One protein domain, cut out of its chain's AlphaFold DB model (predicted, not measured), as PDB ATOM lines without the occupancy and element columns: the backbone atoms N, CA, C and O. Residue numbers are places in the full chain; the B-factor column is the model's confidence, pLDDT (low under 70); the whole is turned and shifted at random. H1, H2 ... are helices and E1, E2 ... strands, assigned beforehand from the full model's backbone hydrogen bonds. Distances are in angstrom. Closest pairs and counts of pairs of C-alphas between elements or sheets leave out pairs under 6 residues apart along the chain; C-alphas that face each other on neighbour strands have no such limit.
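What this domain is: This is residues 121 to 168 of the 249 residues of an uncharacterized protein of Candidatus Roizmanbacteria bacterium RIFCSPHIGHO2_01_FULL_39_12b (UniProt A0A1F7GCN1). The long helix H2 and the shorter H1 lie side by side as a helical hairpin, and a small two-stranded hairpin, E1 and E2, packs on H2 along its residues 142 to 151, with E1 the nearer strand. The printed part has 48 residues with two named helices and two named strands, in the order H1, H2, E1, E2; the sheet is E1 - E2, antiparallel, and the class is mixed, helices and strands. The whole is compact, with a radius of gyration of the C-alphas of 10.2 A and spans of 29 by 21 by 13 A.

Where its parts are: Find C-alpha 124 at (28.161, 37.105, -25.505); from there H1 runs over residues 124 to 131, 10.8 A from first to last C-alpha. H2, residues 137 to 151, begins at C-alpha 137 at (30.094, 19.421, -38.034) and measures 21.0 A. Then look for E1, residues 158 to 161, 9.7 A, and E2, residues 164 to 167, 9.8 A, which ends at C-alpha 167 at (35.562, 32.623, -15.573).

How they stand to each other: H1 and H2 touch at a shallow tilt of 21 degrees, opposite ways; their closest C-alphas, of Asp 125 and Leu 147, are 6.0 A apart. In both helices every O i to N i+4 pair is within hydrogen-bond range. The closest C-alphas of H2 and E1 are those of Thr 150 and Tyr 158, 5.4 A apart; those of H2 and E2 are Cys 149 and Cys 165, 5.5 A apart. In the hairpin of E1 and E2, look at N 159 and O 166, 2.8 A apart, and N 161 and O 164, 2.9 A apart, both within hydrogen-bond range. H1 and E2 are apart.

The domain as a whole: The two C-alphas farthest apart, of Thr 136 and Ser 154, are 29.6 A apart. The printed part has no cut, and no link is long. The mean pLDDT of the printed part is 79.2; look for values under 70 at residues 121 to 123 and 153 to 156.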
ATOM      1  N   PRO A 121      23.285  41.833 -20.970       46.25
ATOM      2  CA  PRO A 121      23.474  41.850 -22.403       46.25
ATOM      3  C   PRO A 121      23.482  40.387 -22.853       46.25
ATOM      4  O   PRO A 121      24.468  39.675 -22.694       46.25
ATOM      5  N   LYS A 122      22.358  39.932 -23.413       55.25
ATOM      6  CA  LYS A 122      22.245  38.765 -24.288       55.25
ATOM      7  C   LYS A 122      23.104  39.015 -25.531       55.25
ATOM      8  O   LYS A 122      22.581  39.283 -26.610       55.25
ATOM      9  N   LYS A 123      24.416  39.134 -25.344       65.44
ATOM     10  CA  LYS A 123      25.333  39.545 -26.400       65.44
ATOM     11  C   LYS A 123      26.646  38.786 -26.423       65.44
ATOM     12  O   LYS A 123      27.313  38.875 -27.442       65.44
ATOM     13  N   LEU A 124      26.997  37.996 -25.405       72.56
ATOM     14  CA  LEU A 124      28.161  37.105 -25.505       72.56
ATOM     15  C   LEU A 124      27.845  35.835 -26.314       72.56
ATOM     16  O   LEU A 124      28.655  35.392 -27.123       72.56
ATOM     17  N   ASP A 125      26.616  35.331 -26.201       73.81
ATOM     18  CA  ASP A 125      26.049  34.301 -27.081       73.81
ATOM     19  C   ASP A 125      25.987  34.767 -28.547       73.81
ATOM     20  O   ASP A 125      26.239  33.998 -29.479       73.81
ATOM     21  N   THR A 126      25.705  36.055 -28.749       77.94
ATOM     22  CA  THR A 126      25.709  36.690 -30.070       77.94
ATOM     23  C   THR A 126      27.122  36.740 -30.655       77.94
ATOM     24  O   THR A 126      27.281  36.481 -31.846       77.94
ATOM     25  N   LEU A 127      28.160  36.976 -29.838       80.81
ATOM     26  CA  LEU A 127      29.552  36.904 -30.304       80.81
ATOM     27  C   LEU A 127      29.928  35.484 -30.745       80.81
ATOM     28  O   LEU A 127      30.532  35.334 -31.806       80.81
ATOM     29  N   CYS A 128      29.516  34.439 -30.013       84.88
ATOM     30  CA  CYS A 128      29.747  33.051 -30.438       84.88
ATOM     31  C   CYS A 128      29.191  32.799 -31.851       84.88
ATOM     32  O   CYS A 128      29.883  32.246 -32.702       84.88
ATOM     33  N   ARG A 129      27.963  33.258 -32.128       84.00
ATOM     34  CA  ARG A 129      27.318  33.103 -33.444       84.00
ATOM     35  C   ARG A 129      27.913  34.006 -34.529       84.00
ATOM     36  O   ARG A 129      27.838  33.658 -35.702       84.00
ATOM     37  N   GLN A 130      28.494  35.148 -34.162       85.25
ATOM     38  CA  GLN A 130      29.131  36.067 -35.107       85.25
ATOM     39  C   GLN A 130      30.499  35.557 -35.582       85.25
ATOM     40  O   GLN A 130      30.834  35.716 -36.756       85.25
ATOM     41  N   TYR A 131      31.284  34.943 -34.693       81.94
ATOM     42  CA  TYR A 131      32.627  34.455 -35.020       81.94
ATOM     43  C   TYR A 131      32.660  32.983 -35.464       81.94
ATOM     44  O   TYR A 131      33.566  32.605 -36.204       81.94
ATOM     45  N   ILE A 132      31.679  32.157 -35.076       85.94
ATOM     46  CA  ILE A 132      31.617  30.730 -35.430       85.94
ATOM     47  C   ILE A 132      30.411  30.486 -36.347       85.94
ATOM     48  O   ILE A 132      29.265  30.472 -35.902       85.94
ATOM     49  N   LYS A 133      30.672  30.267 -37.644       83.00
ATOM     50  CA  LYS A 133      29.632  30.150 -38.687       83.00
ATOM     51  C   LYS A 133      28.808  28.858 -38.612       83.00
ATOM     52  O   LYS A 133      27.716  28.808 -39.168       83.00
ATOM     53  N   GLY A 134      29.311  27.821 -37.937       78.19
ATOM     54  CA  GLY A 134      28.581  26.566 -37.707       78.19
ATOM     55  C   GLY A 134      28.232  25.781 -38.979       78.19
ATOM     56  O   GLY A 134      27.279  25.003 -38.968       78.19
ATOM     57  N   THR A 135      28.966  25.994 -40.075       81.38
ATOM     58  CA  THR A 135      28.668  25.405 -41.391       81.38
ATOM     59  C   THR A 135      29.096  23.948 -41.521       81.38
ATOM     60  O   THR A 135      28.498  23.187 -42.276       81.38
ATOM     61  N   THR A 136      30.104  23.535 -40.760       87.62
ATOM     62  CA  THR A 136      30.600  22.158 -40.706       87.62
ATOM     63  C   THR A 136      30.305  21.515 -39.348       87.62
ATOM     64  O   THR A 136      30.130  22.199 -38.340       87.62
ATOM     65  N   ILE A 137      30.310  20.178 -39.286       85.44
ATOM     66  CA  ILE A 137      30.094  19.421 -38.034       85.44
ATOM     67  C   ILE A 137      31.120  19.811 -36.953       85.44
ATOM     68  O   ILE A 137      30.782  19.921 -35.774       85.44
ATOM     69  N   ARG A 138      32.375  20.071 -37.347       84.94
ATOM     70  CA  ARG A 138      33.425  20.524 -36.422       84.94
ATOM     71  C   ARG A 138      33.095  21.899 -35.841       84.94
ATOM     72  O   ARG A 138      33.215  22.087 -34.638       84.94
ATOM     73  N   GLU A 139      32.612  22.824 -36.663       84.62
ATOM     74  CA  GLU A 139      32.222  24.163 -36.210       84.62
ATOM     75  C   GLU A 139      30.952  24.157 -35.356       84.62
ATOM     76  O   GLU A 139      30.864  24.948 -34.424       84.62
ATOM     77  N   GLN A 140      29.987  23.267 -35.611       86.88
ATOM     78  CA  GLN A 140      28.826  23.114 -34.724       86.88
ATOM     79  C   GLN A 140      29.237  22.655 -33.326       86.88
ATOM     80  O   GLN A 140      28.699  23.148 -32.336       86.88
ATOM     81  N   LYS A 141      30.222  21.757 -33.226       89.44
ATOM     82  CA  LYS A 141      30.772  21.336 -31.933       89.44
ATOM     83  C   LYS A 141      31.436  22.505 -31.195       89.44
ATOM     84  O   LYS A 141      31.162  22.699 -30.015       89.44
ATOM     85  N   GLU A 142      32.240  23.309 -31.888       86.88
ATOM     86  CA  GLU A 142      32.870  24.508 -31.311       86.88
ATOM     87  C   GLU A 142      31.844  25.573 -30.903       86.88
ATOM     88  O   GLU A 142      31.942  26.161 -29.825       86.88
ATOM     89  N   LEU A 143      30.809  25.777 -31.721       88.56
ATOM     90  CA  LEU A 143      29.708  26.682 -31.410       88.56
ATOM     91  C   LEU A 143      28.968  26.230 -30.147       88.56
ATOM     92  O   LEU A 143      28.726  27.043 -29.257       88.56
ATOM     93  N   ASN A 144      28.653  24.939 -30.037       88.75
ATOM     94  CA  ASN A 144      27.992  24.382 -28.859       88.75
ATOM     95  C   ASN A 144      28.867  24.510 -27.606       88.75
ATOM     96  O   ASN A 144      28.352  24.843 -26.543       88.75
ATOM     97  N   ASN A 145      30.185  24.326 -27.714       88.75
ATOM     98  CA  ASN A 145      31.110  24.541 -26.600       88.75
ATOM     99  C   ASN A 145      31.150  26.011 -26.153       88.75
ATOM    100  O   ASN A 145      31.105  26.284 -24.953       88.75
ATOM    101  N   CYS A 146      31.171  26.950 -27.105       87.62
ATOM    102  CA  CYS A 146      31.105  28.388 -26.837       87.62
ATOM    103  C   CYS A 146      29.798  28.753 -26.123       87.62
ATOM    104  O   CYS A 146      29.815  29.380 -25.064       87.62
ATOM    105  N   LEU A 147      28.659  28.281 -26.637       86.56
ATOM    106  CA  LEU A 147      27.349  28.523 -26.033       86.56
ATOM    107  C   LEU A 147      27.254  27.912 -24.629       86.56
ATOM    108  O   LEU A 147      26.892  28.620 -23.691       86.56
ATOM    109  N   ASN A 148      27.679  26.659 -24.454       87.50
ATOM    110  CA  ASN A 148      27.707  25.993 -23.151       87.50
ATOM    111  C   ASN A 148      28.601  26.734 -22.154       87.50
ATOM    112  O   ASN A 148      28.248  26.847 -20.985       87.50
ATOM    113  N   CYS A 149      29.739  27.270 -22.601       86.19
ATOM    114  CA  CYS A 149      30.602  28.086 -21.760       86.19
ATOM    115  C   CYS A 149      29.888  29.345 -21.262       86.19
ATOM    116  O   CYS A 149      29.841  29.594 -20.061       86.19
ATOM    117  N   THR A 150      29.267  30.101 -22.167       81.75
ATOM    118  CA  THR A 150      28.559  31.340 -21.807       81.75
ATOM    119  C   THR A 150      27.314  31.111 -20.937       81.75
ATOM    120  O   THR A 150      26.855  32.042 -20.280       81.75
ATOM    121  N   GLN A 151      26.789  29.878 -20.902       77.31
ATOM    122  CA  GLN A 151      25.613  29.477 -20.122       77.31
ATOM    123  C   GLN A 151      25.937  28.795 -18.781       77.31
ATOM    124  O   GLN A 151      25.022  28.554 -17.999       77.31
ATOM    125  N   LYS A 152      27.211  28.508 -18.469       73.00
ATOM    126  CA  LYS A 152      27.630  27.858 -17.206       73.00
ATOM    127  C   LYS A 152      27.408  28.709 -15.939       73.00
ATOM    128  O   LYS A 152      27.669  28.220 -14.843       73.00
ATOM    129  N   GLY A 153      26.943  29.952 -16.071       62.94
ATOM    130  CA  GLY A 153      26.777  30.907 -14.974       62.94
ATOM    131  C   GLY A 153      25.643  31.909 -15.191       62.94
ATOM    132  O   GLY A 153      25.005  31.935 -16.248       62.94
ATOM    133  N   SER A 154      25.397  32.761 -14.197       54.38
ATOM    134  CA  SER A 154      24.351  33.790 -14.218       54.38
ATOM    135  C   SER A 154      24.771  34.998 -15.067       54.38
ATOM    136  O   SER A 154      24.996  36.083 -14.550       54.38
ATOM    137  N   GLY A 155      24.838  34.830 -16.389       57.69
ATOM    138  CA  GLY A 155      25.018  35.923 -17.351       57.69
ATOM    139  C   GLY A 155      26.393  36.605 -17.305       57.69
ATOM    140  O   GLY A 155      26.699  37.385 -16.413       57.69
ATOM    141  N   ASN A 156      27.186  36.407 -18.361       61.88
ATOM    142  CA  ASN A 156      28.492  37.055 -18.587       61.88
ATOM    143  C   ASN A 156      29.583  36.707 -17.558       61.88
ATOM    144  O   ASN A 156      30.561  37.435 -17.444       61.88
ATOM    145  N   GLU A 157      29.446  35.603 -16.826       72.81
ATOM    146  CA  GLU A 157      30.463  35.159 -15.862       72.81
ATOM    147  C   GLU A 157      31.607  34.379 -16.519       72.81
ATOM    148  O   GLU A 157      32.646  34.203 -15.896       72.81
ATOM    149  N   TYR A 158      31.443  33.913 -17.762       77.56
ATOM    150  CA  TYR A 158      32.429  33.086 -18.458       77.56
ATOM    151  C   TYR A 158      32.642  33.552 -19.899       77.56
ATOM    152  O   TYR A 158      31.688  33.874 -20.609       77.56
ATOM    153  N   PHE A 159      33.897  33.535 -20.341       83.75
ATOM    154  CA  PHE A 159      34.336  33.902 -21.681       83.75
ATOM    155  C   PHE A 159      34.970  32.703 -22.395       83.75
ATOM    156  O   PHE A 159      35.829  32.013 -21.845       83.75
ATOM    157  N   TRP A 160      34.555  32.454 -23.639       83.69
ATOM    158  CA  TRP A 160      35.129  31.391 -24.460       83.69
ATOM    159  C   TRP A 160      36.388  31.884 -25.176       83.69
ATOM    160  O   TRP A 160      36.337  32.832 -25.958       83.69
ATOM    161  N   SER A 161      37.514  31.222 -24.921       83.69
ATOM    162  CA  SER A 161      38.814  31.519 -25.526       83.69
ATOM    163  C   SER A 161      39.452  30.255 -26.106       83.69
ATOM    164  O   SER A 161      38.994  29.142 -25.851       83.69
ATOM    165  N   ALA A 162      40.566  30.406 -26.825       80.31
ATOM    166  CA  ALA A 162      41.356  29.266 -27.301       80.31
ATOM    167  C   ALA A 162      41.912  28.383 -26.161       80.31
ATOM    168  O   ALA A 162      42.237  27.223 -26.390       80.31
ATOM    169  N   LEU A 163      41.997  28.919 -24.938       77.25
ATOM    170  CA  LEU A 163      42.399  28.178 -23.737       77.25
ATOM    171  C   LEU A 163      41.219  27.456 -23.065       77.25
ATOM    172  O   LEU A 163      41.419  26.718 -22.103       77.25
ATOM    173  N   GLY A 164      39.997  27.651 -23.570       82.56
ATOM    174  CA  GLY A 164      38.765  27.118 -23.009       82.56
ATOM    175  C   GLY A 164      37.889  28.190 -22.366       82.56
ATOM    176  O   GLY A 164      37.954  29.378 -22.698       82.56
ATOM    177  N   CYS A 165      37.014  27.739 -21.471       86.44
ATOM    178  CA  CYS A 165      35.962  28.543 -20.863       86.44
ATOM    179  C   CYS A 165      36.423  29.249 -19.582       86.44
ATOM    180  O   CYS A 165      36.383  28.653 -18.504       86.44
ATOM    181  N   ILE A 166      36.862  30.497 -19.696       85.62
ATOM    182  CA  ILE A 166      37.510  31.246 -18.617       85.62
ATOM    183  C   ILE A 166      36.456  31.987 -17.775       85.62
ATOM    184  O   ILE A 166      35.705  32.775 -18.347       85.62
ATOM    185  N   PRO A 167      36.391  31.801 -16.443       83.06
ATOM    186  CA  PRO A 167      35.562  32.623 -15.573       83.06
ATOM    187  C   PRO A 167      36.119  34.051 -15.502       83.06
ATOM    188  O   PRO A 167      37.316  34.255 -15.311       83.06
ATOM    189  N   LEU A 168      35.242  35.039 -15.624       78.44
ATOM    190  CA  LEU A 168      35.529  36.465 -15.455       78.44
ATOM    191  C   LEU A 168      35.517  36.881 -13.977       78.44
ATOM    192  O   LEU A 168      35.940  37.983 -13.630       78.44
TER     193      LEU A 168